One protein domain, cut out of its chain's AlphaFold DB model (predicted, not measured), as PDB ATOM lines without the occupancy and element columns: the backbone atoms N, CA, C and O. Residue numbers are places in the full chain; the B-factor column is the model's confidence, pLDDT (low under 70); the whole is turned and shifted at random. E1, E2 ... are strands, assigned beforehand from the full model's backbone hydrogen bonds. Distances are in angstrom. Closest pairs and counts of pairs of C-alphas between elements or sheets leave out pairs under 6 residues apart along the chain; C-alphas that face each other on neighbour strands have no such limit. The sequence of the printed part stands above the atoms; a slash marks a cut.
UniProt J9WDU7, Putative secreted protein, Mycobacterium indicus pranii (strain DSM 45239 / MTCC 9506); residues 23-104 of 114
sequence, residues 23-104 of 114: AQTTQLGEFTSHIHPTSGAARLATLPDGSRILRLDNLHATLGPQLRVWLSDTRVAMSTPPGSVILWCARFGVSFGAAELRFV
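This is residues 23 to 104 of the 114 residues of the protein "Putative secreted protein" of Mycobacterium indicus pranii (strain DSM 45239 / MTCC 9506) (UniProt J9WDU7). One sheet of six antiparallel strands folds back on itself like part of a barrel: E3 and E2 make one leaf, E6, E5 and E4 the other, and E1 is the hinge between them. The curl stays open between the edge strands E3 and E4, and the loop around Ala 77, between E4 and E5, sticks out. The printed part has 82 residues with six named strands, E1 to E6 along the chain, and no named helix, so the class is all strand; across the sheet the order is E3, E2, E1, E6, E5, E4. It is compact, with a radius of gyration of the C-alphas of 12.9 A and spans of 37 by 29 by 18 A.

Begin at the hinge, E1, residues 24 to 33, which bends by 53 degrees at residue 27. Its pairing is staggered: residues 24 to 30 pair with E2, residues 38 to 46, and residues 31 to 33 with E6, residues 94 to 100. E1 and E2 form a hairpin at 162 degrees; look for N 29 and O 42, 2.9 A apart. E1 and E6 are antiparallel at 138 degrees, with N 32 and O 98 at 2.9 A. On the other side of E2 is E3, residues 52 to 61, which bends by 71 degrees at residue 58; in this hairpin N 43 and O 55 are 2.8 A apart. E1, E2 and E3 are a meander, each strand the antiparallel neighbour of the one before. E4, residues 67 to 72, E5, residues 84 to 89, and E6 are a second meander, with N 86 and O 70 at 2.9 A and N 87 and O 97 at 2.9 A. In this folded sheet, one sheet bent back into two leaves, the closest C-alphas of E2 and E6, those of Thr 38 and Gly 97, are 6.0 A apart. E3 and E4 are only just apart, their closest C-alphas 8.2 A from each other.

Find C-alpha 24 at (193.522, 230.181, 194.409); from there E1 runs 26.4 A to C-alpha 33. E2 covers 25.2 A and E3 23.9 A. E4 begins at C-alpha 67, (183.498, 213.976, 212.546), and E6 ends at C-alpha 100, (187.614, 232.125, 211.490).

The C-alphas farthest apart, those of Pro 48 and Phe 92, are 38.5 A from each other. The printed part has no cut. The link from E4 to E5 is long, with 11 residues; the other links are tight. Residue 64 and residues 74 to 82 have pLDDT under 70.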
ATOM      1  N   ALA A  23     193.634 226.490 191.352       87.06
ATOM      2  CA  ALA A  23     192.958 226.829 192.599       87.06
ATOM      3  C   ALA A  23     193.707 227.965 193.318       87.06
ATOM      4  O   ALA A  23     194.919 227.892 193.502       87.06
ATOM      5  N   GLN A  24     192.977 229.003 193.726       88.12
ATOM      6  CA  GLN A  24     193.522 230.181 194.409       88.12
ATOM      7  C   GLN A  24     192.907 230.314 195.797       88.12
ATOM      8  O   GLN A  24     191.679 230.409 195.905       88.12
ATOM      9  N   THR A  25     193.710 230.359 196.864       88.50
ATOM     10  CA  THR A  25     193.176 230.606 198.210       88.50
ATOM     11  C   THR A  25     192.626 232.023 198.292       88.50
ATOM     12  O   THR A  25     193.321 233.006 198.060       88.50
ATOM     13  N   THR A  26     191.349 232.125 198.644       88.25
ATOM     14  CA  THR A  26     190.646 233.406 198.808       88.25
ATOM     15  C   THR A  26     190.432 233.757 200.268       88.25
ATOM     16  O   THR A  26     190.382 234.934 200.621       88.25
ATOM     17  N   GLN A  27     190.309 232.744 201.130       89.12
ATOM     18  CA  GLN A  27     190.154 232.934 202.564       89.12
ATOM     19  C   GLN A  27     190.961 231.902 203.351       89.12
ATOM     20  O   GLN A  27     191.088 230.758 202.917       89.12
ATOM     21  N   LEU A  28     191.464 232.301 204.517       90.75
ATOM     22  CA  LEU A  28     192.285 231.486 205.414       90.75
ATOM     23  C   LEU A  28     191.889 231.737 206.870       90.75
ATOM     24  O   LEU A  28     191.597 232.874 207.238       90.75
ATOM     25  N   GLY A  29     191.936 230.700 207.699       90.25
ATOM     26  CA  GLY A  29     191.784 230.800 209.146       90.25
ATOM     27  C   GLY A  29     192.530 229.691 209.871       90.25
ATOM     28  O   GLY A  29     192.533 228.555 209.410       90.25
ATOM     29  N   GLU A  30     193.124 230.004 211.016       92.06
ATOM     30  CA  GLU A  30     193.761 229.012 211.887       92.06
ATOM     31  C   GLU A  30     192.736 228.416 212.856       92.06
ATOM     32  O   GLU A  30     191.862 229.125 213.366       92.06
ATOM     33  N   PHE A  31     192.841 227.115 213.132       90.06
ATOM     34  CA  PHE A  31     191.988 226.469 214.121       90.06
ATOM     35  C   PHE A  31     192.388 226.877 215.535       90.06
ATOM     36  O   PHE A  31     193.519 226.671 215.972       90.06
ATOM     37  N   THR A  32     191.412 227.376 216.288       87.56
ATOM     38  CA  THR A  32     191.535 227.550 217.733       87.56
ATOM     39  C   THR A  32     191.078 226.276 218.435       87.56
ATOM     40  O   THR A  32     189.982 225.766 218.183       87.56
ATOM     41  N   SER A  33     191.935 225.749 219.312       82.44
ATOM     42  CA  SER A  33     191.617 224.606 220.171       82.44
ATOM     43  C   SER A  33     190.539 224.969 221.187       82.44
ATOM     44  O   SER A  33     190.626 226.017 221.824       82.44
ATOM     45  N   HIS A  34     189.578 224.070 221.401       78.75
ATOM     46  CA  HIS A  34     188.634 224.164 222.517       78.75
ATOM     47  C   HIS A  34     188.861 223.004 223.499       78.75
ATOM     48  O   HIS A  34     189.827 223.006 224.251       78.75
ATOM     49  N   ILE A  35     187.993 221.990 223.488       74.94
ATOM     50  CA  ILE A  35     188.007 220.889 224.469       74.94
ATOM     51  C   ILE A  35     189.064 219.824 224.127       74.94
ATOM     52  O   ILE A  35     189.561 219.129 225.009       74.94
ATOM     53  N   HIS A  36     189.437 219.710 222.851       71.25
ATOM     54  CA  HIS A  36     190.477 218.800 222.381       71.25
ATOM     55  C   HIS A  36     191.585 219.590 221.685       71.25
ATOM     56  O   HIS A  36     191.261 220.479 220.888       71.25
ATOM     57  N   PRO A  37     192.869 219.254 221.924       81.00
ATOM     58  CA  PRO A  37     193.971 219.842 221.178       81.00
ATOM     59  C   PRO A  37     193.724 219.695 219.678       81.00
ATOM     60  O   PRO A  37     193.558 218.583 219.169       81.00
ATOM     61  N   THR A  38     193.650 220.838 219.008       85.56
ATOM     62  CA  THR A  38     193.355 220.978 217.587       85.56
ATOM     63  C   THR A  38     194.236 222.086 217.026       85.56
ATOM     64  O   THR A  38     194.196 223.216 217.511       85.56
ATOM     65  N   SER A  39     195.023 221.768 216.007       89.88
ATOM     66  CA  SER A  39     195.879 222.724 215.300       89.88
ATOM     67  C   SER A  39     195.793 222.523 213.792       89.88
ATOM     68  O   SER A  39     195.365 221.463 213.334       89.88
ATOM     69  N   GLY A  40     196.249 223.517 213.035       90.81
ATOM     70  CA  GLY A  40     196.207 223.545 211.574       90.81
ATOM     71  C   GLY A  40     195.324 224.682 211.076       90.81
ATOM     72  O   GLY A  40     194.798 225.461 211.872       90.81
ATOM     73  N   ALA A  41     195.107 224.730 209.766       91.31
ATOM     74  CA  ALA A  41     194.381 225.813 209.119       91.31
ATOM     75  C   ALA A  41     193.241 225.308 208.232       91.31
ATOM     76  O   ALA A  41     193.270 224.193 207.711       91.31
ATOM     77  N   ALA A  42     192.247 226.161 208.021       91.81
ATOM     78  CA  ALA A  42     191.241 226.014 206.987       91.81
ATOM     79  C   ALA A  42     191.470 227.065 205.895       91.81
ATOM     80  O   ALA A  42     191.546 228.262 206.173       91.81
ATOM     81  N   ARG A  43     191.547 226.617 204.642       90.75
ATOM     82  CA  ARG A  43     191.664 227.455 203.446       90.75
ATOM     83  C   ARG A  43     190.469 227.254 202.543       90.75
ATOM     84  O   ARG A  43     190.050 226.127 202.304       90.75
ATOM     85  N   LEU A  44     189.949 228.341 201.998       89.31
ATOM     86  CA  LEU A  44     188.887 228.303 201.008       89.31
ATOM     87  C   LEU A  44     189.444 228.762 199.666       89.31
ATOM     88  O   LEU A  44     189.691 229.955 199.451       89.31
ATOM     89  N   ALA A  45     189.667 227.795 198.784       89.25
ATOM     90  CA  ALA A  45     190.194 228.020 197.452       89.25
ATOM     91  C   ALA A  45     189.061 228.161 196.433       89.25
ATOM     92  O   ALA A  45     188.061 227.450 196.517       89.25
ATOM     93  N   THR A  46     189.223 229.074 195.480       88.12
ATOM     94  CA  THR A  46     188.332 229.230 194.324       88.12
ATOM     95  C   THR A  46     189.047 228.708 193.086       88.12
ATOM     96  O   THR A  46     190.210 229.041 192.858       88.12
ATOM     97  N   LEU A  47     188.371 227.859 192.319       89.00
ATOM     98  CA  LEU A  47     188.885 227.260 191.091       89.00
ATOM     99  C   LEU A  47     188.603 228.165 189.880       89.00
ATOM    100  O   LEU A  47     187.776 229.077 189.972       89.00
ATOM    101  N   PRO A  48     189.248 227.911 188.724       88.00
ATOM    102  CA  PRO A  48     189.019 228.690 187.506       88.00
ATOM    103  C   PRO A  48     187.564 228.679 187.011       88.00
ATOM    104  O   PRO A  48     187.138 229.617 186.344       88.00
ATOM    105  N   ASP A  49     186.798 227.639 187.345       89.12
ATOM    106  CA  ASP A  49     185.374 227.499 187.017       89.12
ATOM    107  C   ASP A  49     184.438 228.221 188.009       89.12
ATOM    108  O   ASP A  49     183.218 228.181 187.855       89.12
ATOM    109  N   GLY A  50     184.993 228.882 189.031       86.00
ATOM    110  CA  GLY A  50     184.252 229.559 190.094       86.00
ATOM    111  C   GLY A  50     183.781 228.640 191.226       86.00
ATOM    112  O   GLY A  50     183.234 229.134 192.216       86.00
ATOM    113  N   SER A  51     184.005 227.325 191.131       87.44
ATOM    114  CA  SER A  51     183.734 226.396 192.230       87.44
ATOM    115  C   SER A  51     184.690 226.633 193.405       87.44
ATOM    116  O   SER A  51     185.744 227.262 193.270       87.44
ATOM    117  N   ARG A  52     184.303 226.167 194.598       86.56
ATOM    118  CA  ARG A  52     185.055 226.403 195.839       86.56
ATOM    119  C   ARG A  52     185.407 225.093 196.520       86.56
ATOM    120  O   ARG A  52     184.554 224.218 196.649       86.56
ATOM    121  N   ILE A  53     186.633 225.002 197.020       88.88
ATOM    122  CA  ILE A  53     187.125 223.862 197.797       88.88
ATOM    123  C   ILE A  53     187.558 224.343 199.175       88.88
ATOM    124  O   ILE A  53     188.356 225.274 199.301       88.88
ATOM    125  N   LEU A  54     187.045 223.675 200.209       89.62
ATOM    126  CA  LEU A  54     187.555 223.796 201.568       89.62
ATOM    127  C   LEU A  54     188.720 222.823 201.747       89.62
ATOM    128  O   LEU A  54     188.544 221.613 201.639       89.62
ATOM    129  N   ARG A  55     189.894 223.361 202.059       88.75
ATOM    130  CA  ARG A  55     191.113 222.610 202.338       88.75
ATOM    131  C   ARG A  55     191.465 222.735 203.815       88.75
ATOM    132  O   ARG A  55     191.414 223.825 204.379       88.75
ATOM    133  N   LEU A  56     191.812 221.611 204.430       89.50
ATOM    134  CA  LEU A  56     192.289 221.547 205.808       89.50
ATOM    135  C   LEU A  56     193.791 221.270 205.763       89.50
ATOM    136  O   LEU A  56     194.206 220.191 205.351       89.50
ATOM    137  N   ASP A  57     194.597 222.254 206.146       87.38
ATOM    138  CA  ASP A  57     196.054 222.179 206.080       87.38
ATOM    139  C   ASP A  57     196.654 221.817 207.427       87.38
ATOM    140  O   ASP A  57     196.346 222.440 208.446       87.38
ATOM    141  N   ASN A  58     197.546 220.822 207.405       86.38
ATOM    142  CA  ASN A  58     198.274 220.341 208.578       86.38
ATOM    143  C   ASN A  58     197.356 220.123 209.800       86.38
ATOM    144  O   ASN A  58     197.711 220.448 210.935       86.38
ATOM    145  N   LEU A  59     196.139 219.623 209.552       86.25
ATOM    146  CA  LEU A  59     195.147 219.428 210.598       86.25
ATOM    147  C   LEU A  59     195.602 218.305 211.527       86.25
ATOM    148  O   LEU A  59     195.701 217.144 211.129       86.25
ATOM    149  N   HIS A  60     195.808 218.647 212.792       84.19
ATOM    150  CA  HIS A  60     196.112 217.691 213.840       84.19
ATOM    151  C   HIS A  60     195.080 217.819 214.957       84.19
ATOM    152  O   HIS A  60     195.029 218.826 215.661       84.19
ATOM    153  N   ALA A  61     194.249 216.791 215.109       76.75
ATOM    154  CA  ALA A  61     193.229 216.708 216.145       76.75
ATOM    155  C   ALA A  61     192.952 215.244 216.497       76.75
ATOM    156  O   ALA A  61     192.985 214.368 215.632       76.75
ATOM    157  N   THR A  62     192.627 214.972 217.763       76.50
ATOM    158  CA  THR A  62     192.088 213.659 218.151       76.50
ATOM    159  C   THR A  62     190.594 213.651 217.873       76.50
ATOM    160  O   THR A  62     189.794 214.153 218.660       76.50
ATOM    161  N   LEU A  63     190.223 213.118 216.713       70.25
ATOM    162  CA  LEU A  63     188.851 213.158 216.240       70.25
ATOM    163  C   LEU A  63     188.046 211.974 216.789       70.25
ATOM    164  O   LEU A  63     188.438 210.816 216.667       70.25
ATOM    165  N   GLY A  64     186.877 212.256 217.358       68.75
ATOM    166  CA  GLY A  64     185.885 211.233 217.664       68.75
ATOM    167  C   GLY A  64     185.360 210.536 216.395       68.75
ATOM    168  O   GLY A  64     185.474 211.055 215.287       68.75
ATOM    169  N   PRO A  65     184.690 209.382 216.534       72.38
ATOM    170  CA  PRO A  65     184.401 208.461 215.427       72.38
ATOM    171  C   PRO A  65     183.301 208.931 214.457       72.38
ATOM    172  O   PRO A  65     182.893 208.168 213.586       72.38
ATOM    173  N   GLN A  66     182.778 210.145 214.640       75.69
ATOM    174  CA  GLN A  66     181.773 210.770 213.778       75.69
ATOM    175  C   GLN A  66     182.091 212.266 213.626       75.69
ATOM    176  O   GLN A  66     181.415 213.109 214.223       75.69
ATOM    177  N   LEU A  67     183.155 212.593 212.886       81.00
ATOM    178  CA  LEU A  67     183.498 213.976 212.546       81.00
ATOM    179  C   LEU A  67     182.555 214.513 211.460       81.00
ATOM    180  O   LEU A  67     182.283 213.839 210.469       81.00
ATOM    181  N   ARG A  68     182.099 215.754 211.637       84.44
ATOM    182  CA  ARG A  68     181.472 216.583 210.609       84.44
ATOM    183  C   ARG A  68     182.232 217.899 210.485       84.44
ATOM    184  O   ARG A  68     182.641 218.469 211.496       84.44
ATOM    185  N   VAL A  69     182.371 218.378 209.255       86.00
ATOM    186  CA  VAL A  69     182.940 219.693 208.946       86.00
ATOM    187  C   VAL A  69     181.807 220.588 208.475       86.00
ATOM    188  O   VAL A  69     181.069 220.220 207.562       86.00
ATOM    189  N   TRP A  70     181.662 221.743 209.113       86.06
ATOM    190  CA  TRP A  70     180.652 222.733 208.759       86.06
ATOM    191  C   TRP A  70     181.342 223.996 208.266       86.06
ATOM    192  O   TRP A  70     182.214 224.517 208.958       86.06
ATOM    193  N   LEU A  71     180.944 224.476 207.090       85.25
ATOM    194  CA  LEU A  71     181.324 225.782 206.561       85.25
ATOM    195  C   LEU A  71     180.104 226.694 206.646       85.25
ATOM    196  O   LEU A  71     179.011 226.311 206.228       85.25
ATOM    197  N   SER A  72     180.299 227.889 207.184       81.00
ATOM    198  CA  SER A  72     179.235 228.861 207.370       81.00
ATOM    199  C   SER A  72     179.644 230.224 206.838       81.00
ATOM    200  O   SER A  72     180.770 230.662 207.058       81.00
ATOM    201  N   ASP A  73     178.722 230.908 206.170       71.44
ATOM    202  CA  ASP A  73     178.820 232.335 205.857       71.44
ATOM    203  C   ASP A  73     178.251 233.212 206.989       71.44
ATOM    204  O   ASP A  73     178.405 234.438 206.965       71.44
ATOM    205  N   THR A  74     177.624 232.591 208.000       57.59
ATOM    206  CA  THR A  74     176.980 233.297 209.108       57.59
ATOM    207  C   THR A  74     178.013 233.998 209.985       57.59
ATOM    208  O   THR A  74     178.970 233.395 210.477       57.59
ATOM    209  N   ARG A  75     177.791 235.296 210.211       56.84
ATOM    210  CA  ARG A  75     178.603 236.143 211.090       56.84
ATOM    211  C   ARG A  75     178.260 235.855 212.552       56.84
ATOM    212  O   ARG A  75     177.114 236.045 212.953       56.84
ATOM    213  N   VAL A  76     179.243 235.481 213.364       45.16
ATOM    214  CA  VAL A  76     179.086 235.424 214.826       45.16
ATOM    215  C   VAL A  76     179.567 236.764 215.411       45.16
ATOM    216  O   VAL A  76     180.745 237.069 215.355       45.16
ATOM    217  N   ALA A  77     178.612 237.588 215.863       43.06
ATOM    218  CA  ALA A  77     178.686 238.843 216.641       43.06
ATOM    219  C   ALA A  77     179.916 239.806 216.552       43.06
ATOM    220  O   ALA A  77     181.033 239.499 216.944       43.06
ATOM    221  N   MET A  78     179.607 241.064 216.187       40.31
ATOM    222  CA  MET A  78     180.267 242.373 216.451       40.31
ATOM    223  C   MET A  78     181.752 242.634 216.132       40.31
ATOM    224  O   MET A  78     182.148 243.798 216.111       40.31
ATOM    225  N   SER A  79     182.544 241.655 215.722       42.53
ATOM    226  CA  SER A  79     183.763 241.909 214.939       42.53
ATOM    227  C   SER A  79     183.711 240.992 213.733       42.53
ATOM    228  O   SER A  79     183.624 239.789 213.911       42.53
ATOM    229  N   THR A  80     183.643 241.532 212.516       47.72
ATOM    230  CA  THR A  80     183.336 240.733 211.315       47.72
ATOM    231  C   THR A  80     184.610 240.165 210.677       47.72
ATOM    232  O   THR A  80     185.324 240.925 210.021       47.72
ATOM    233  N   PRO A  81     184.867 238.847 210.761       51.88
ATOM    234  CA  PRO A  81     185.592 238.112 209.736       51.88
ATOM    235  C   PRO A  81     184.611 237.367 208.801       51.88
ATOM    236  O   PRO A  81     183.479 237.055 209.186       51.88
ATOM    237  N   PRO A  82     184.992 237.135 207.537       63.62
ATOM    238  CA  PRO A  82     184.149 236.457 206.559       63.62
ATOM    239  C   PRO A  82     184.074 234.941 206.808       63.62
ATOM    240  O   PRO A  82     184.998 234.222 206.476       63.62
ATOM    241  N   GLY A  83     182.938 234.427 207.282       76.88
ATOM    242  CA  GLY A  83     182.665 232.986 207.391       76.88
ATOM    243  C   GLY A  83     183.509 232.217 208.423       76.88
ATOM    244  O   GLY A  83     184.537 232.679 208.914       76.88
ATOM    245  N   SER A  84     183.058 231.016 208.786       83.88
ATOM    246  CA  SER A  84     183.733 230.157 209.769       83.88
ATOM    247  C   SER A  84     183.681 228.684 209.383       83.88
ATOM    248  O   SER A  84     182.762 228.231 208.694       83.88
ATOM    249  N   VAL A  85     184.685 227.934 209.836       88.75
ATOM    250  CA  VAL A  85     184.771 226.478 209.689       88.75
ATOM    251  C   VAL A  85     184.786 225.852 211.070       88.75
ATOM    252  O   VAL A  85     185.618 226.212 211.899       88.75
ATOM    253  N   ILE A  86     183.890 224.899 211.322       87.25
ATOM    254  CA  ILE A  86     183.768 224.220 212.617       87.25
ATOM    255  C   ILE A  86     183.994 222.720 212.433       87.25
ATOM    256  O   ILE A  86     183.353 222.077 211.597       87.25
ATOM    257  N   LEU A  87     184.873 222.156 213.265       85.38
ATOM    258  CA  LEU A  87     185.072 220.715 213.401       85.38
ATOM    259  C   LEU A  87     184.199 220.194 214.544       85.38
ATOM    260  O   LEU A  87     184.445 220.485 215.717       85.38
ATOM    261  N   TRP A  88     183.171 219.420 214.200       84.25
ATOM    262  CA  TRP A  88     182.152 218.955 215.139       84.25
ATOM    263  C   TRP A  88     182.140 217.437 215.268       84.25
ATOM    264  O   TRP A  88     182.054 216.718 214.269       84.25
ATOM    265  N   CYS A  89     182.120 216.924 216.496       81.88
ATOM    266  CA  CYS A  89     181.868 215.507 216.720       81.88
ATOM    267  C   CYS A  89     180.380 215.242 216.946       81.88
ATOM    268  O   CYS A  89     179.846 215.495 218.025       81.88
ATOM    269  N   ALA A  90     179.713 214.647 215.957       79.88
ATOM    270  CA  ALA A  90     178.282 214.350 216.029       79.88
ATOM    271  C   ALA A  90     177.932 213.296 217.093       79.88
ATOM    272  O   ALA A  90     176.831 213.319 217.630       79.88
ATOM    273  N   ARG A  91     178.866 212.393 217.428       74.88
ATOM    274  CA  ARG A  91     178.631 211.345 218.435       74.88
ATOM    275  C   ARG A  91     178.515 211.901 219.854       74.88
ATOM    276  O   ARG A  91     177.754 211.358 220.645       74.88
ATOM    277  N   PHE A  92     179.310 212.918 220.172       76.88
ATOM    278  CA  PHE A  92     179.424 213.465 221.526       76.88
ATOM    279  C   PHE A  92     178.800 214.858 221.660       76.88
ATOM    280  O   PHE A  92     178.641 215.334 222.775       76.88
ATOM    281  N   GLY A  93     178.433 215.502 220.546       79.75
ATOM    282  CA  GLY A  93     177.792 216.814 220.556       79.75
ATOM    283  C   GLY A  93     178.728 217.945 220.986       79.75
ATOM    284  O   GLY A  93     178.291 218.862 221.673       79.75
ATOM    285  N   VAL A  94     180.013 217.868 220.625       79.38
ATOM    286  CA  VAL A  94     181.038 218.840 221.042       79.38
ATOM    287  C   VAL A  94     181.843 219.381 219.862       79.38
ATOM    288  O   VAL A  94     182.074 218.684 218.867       79.38
ATOM    289  N   SER A  95     182.310 220.623 220.007       79.94
ATOM    290  CA  SER A  95     183.244 221.277 219.085       79.94
ATOM    291  C   SER A  95     184.686 220.914 219.432       79.94
ATOM    292  O   SER A  95     185.100 221.051 220.584       79.94
ATOM    293  N   PHE A  96     185.474 220.523 218.431       82.62
ATOM    294  CA  PHE A  96     186.914 220.279 218.588       82.62
ATOM    295  C   PHE A  96     187.746 221.525 218.311       82.62
ATOM    296  O   PHE A  96     188.673 221.826 219.059       82.62
ATOM    297  N   GLY A  97     187.345 222.297 217.305       85.12
ATOM    298  CA  GLY A  97     187.957 223.579 217.001       85.12
ATOM    299  C   GLY A  97     187.158 224.344 215.962       85.12
ATOM    300  O   GLY A  97     186.330 223.770 215.245       85.12
ATOM    301  N   ALA A  98     187.416 225.644 215.903       88.50
ATOM    302  CA  ALA A  98     186.851 226.542 214.909       88.50
ATOM    303  C   ALA A  98     187.962 227.385 214.281       88.50
ATOM    304  O   ALA A  98     188.898 227.787 214.973       88.50
ATOM    305  N   ALA A  99     187.850 227.633 212.981       88.44
ATOM    306  CA  ALA A  99     188.704 228.549 212.244       88.44
ATOM    307  C   ALA A  99     187.848 229.696 211.703       88.44
ATOM    308  O   ALA A  99     186.896 229.476 210.947       88.44
ATOM    309  N   GLU A 100     188.182 230.923 212.095       88.19
ATOM    310  CA  GLU A 100     187.614 232.125 211.490       88.19
ATOM    311  C   GLU A 100     188.324 232.409 210.175       88.19
ATOM    312  O   GLU A 100     189.536 232.631 210.157       88.19
ATOM    313  N   LEU A 101     187.577 232.431 209.076       86.56
ATOM    314  CA  LEU A 101     188.158 232.679 207.769       86.56
ATOM    315  C   LEU A 101     188.304 234.187 207.543       86.56
ATOM    316  O   LEU A 101     187.428 234.983 207.866       86.56
ATOM    317  N   ARG A 102     189.434 234.599 206.975       86.44
ATOM    318  CA  ARG A 102     189.763 235.986 206.623       86.44
ATOM    319  C   ARG A 102     190.188 236.037 205.170       86.44
ATOM    320  O   ARG A 102     190.843 235.111 204.703       86.44
ATOM    321  N   PHE A 103     189.808 237.092 204.452       85.31
ATOM    322  CA  PHE A 103     190.235 237.252 203.063       85.31
ATOM    323  C   PHE A 103     191.750 237.405 202.991       85.31
ATOM    324  O   PHE A 103     192.332 238.188 203.741       85.31
ATOM    325  N   VAL A 104     192.365 236.677 202.066       81.81
ATOM    326  CA  VAL A 104     193.793 236.782 201.784       81.81
ATOM    327  C   VAL A 104     193.957 237.362 200.378       81.81
ATOM    328  O   VAL A 104     193.345 236.849 199.439       81.81
TER     329      VAL A 104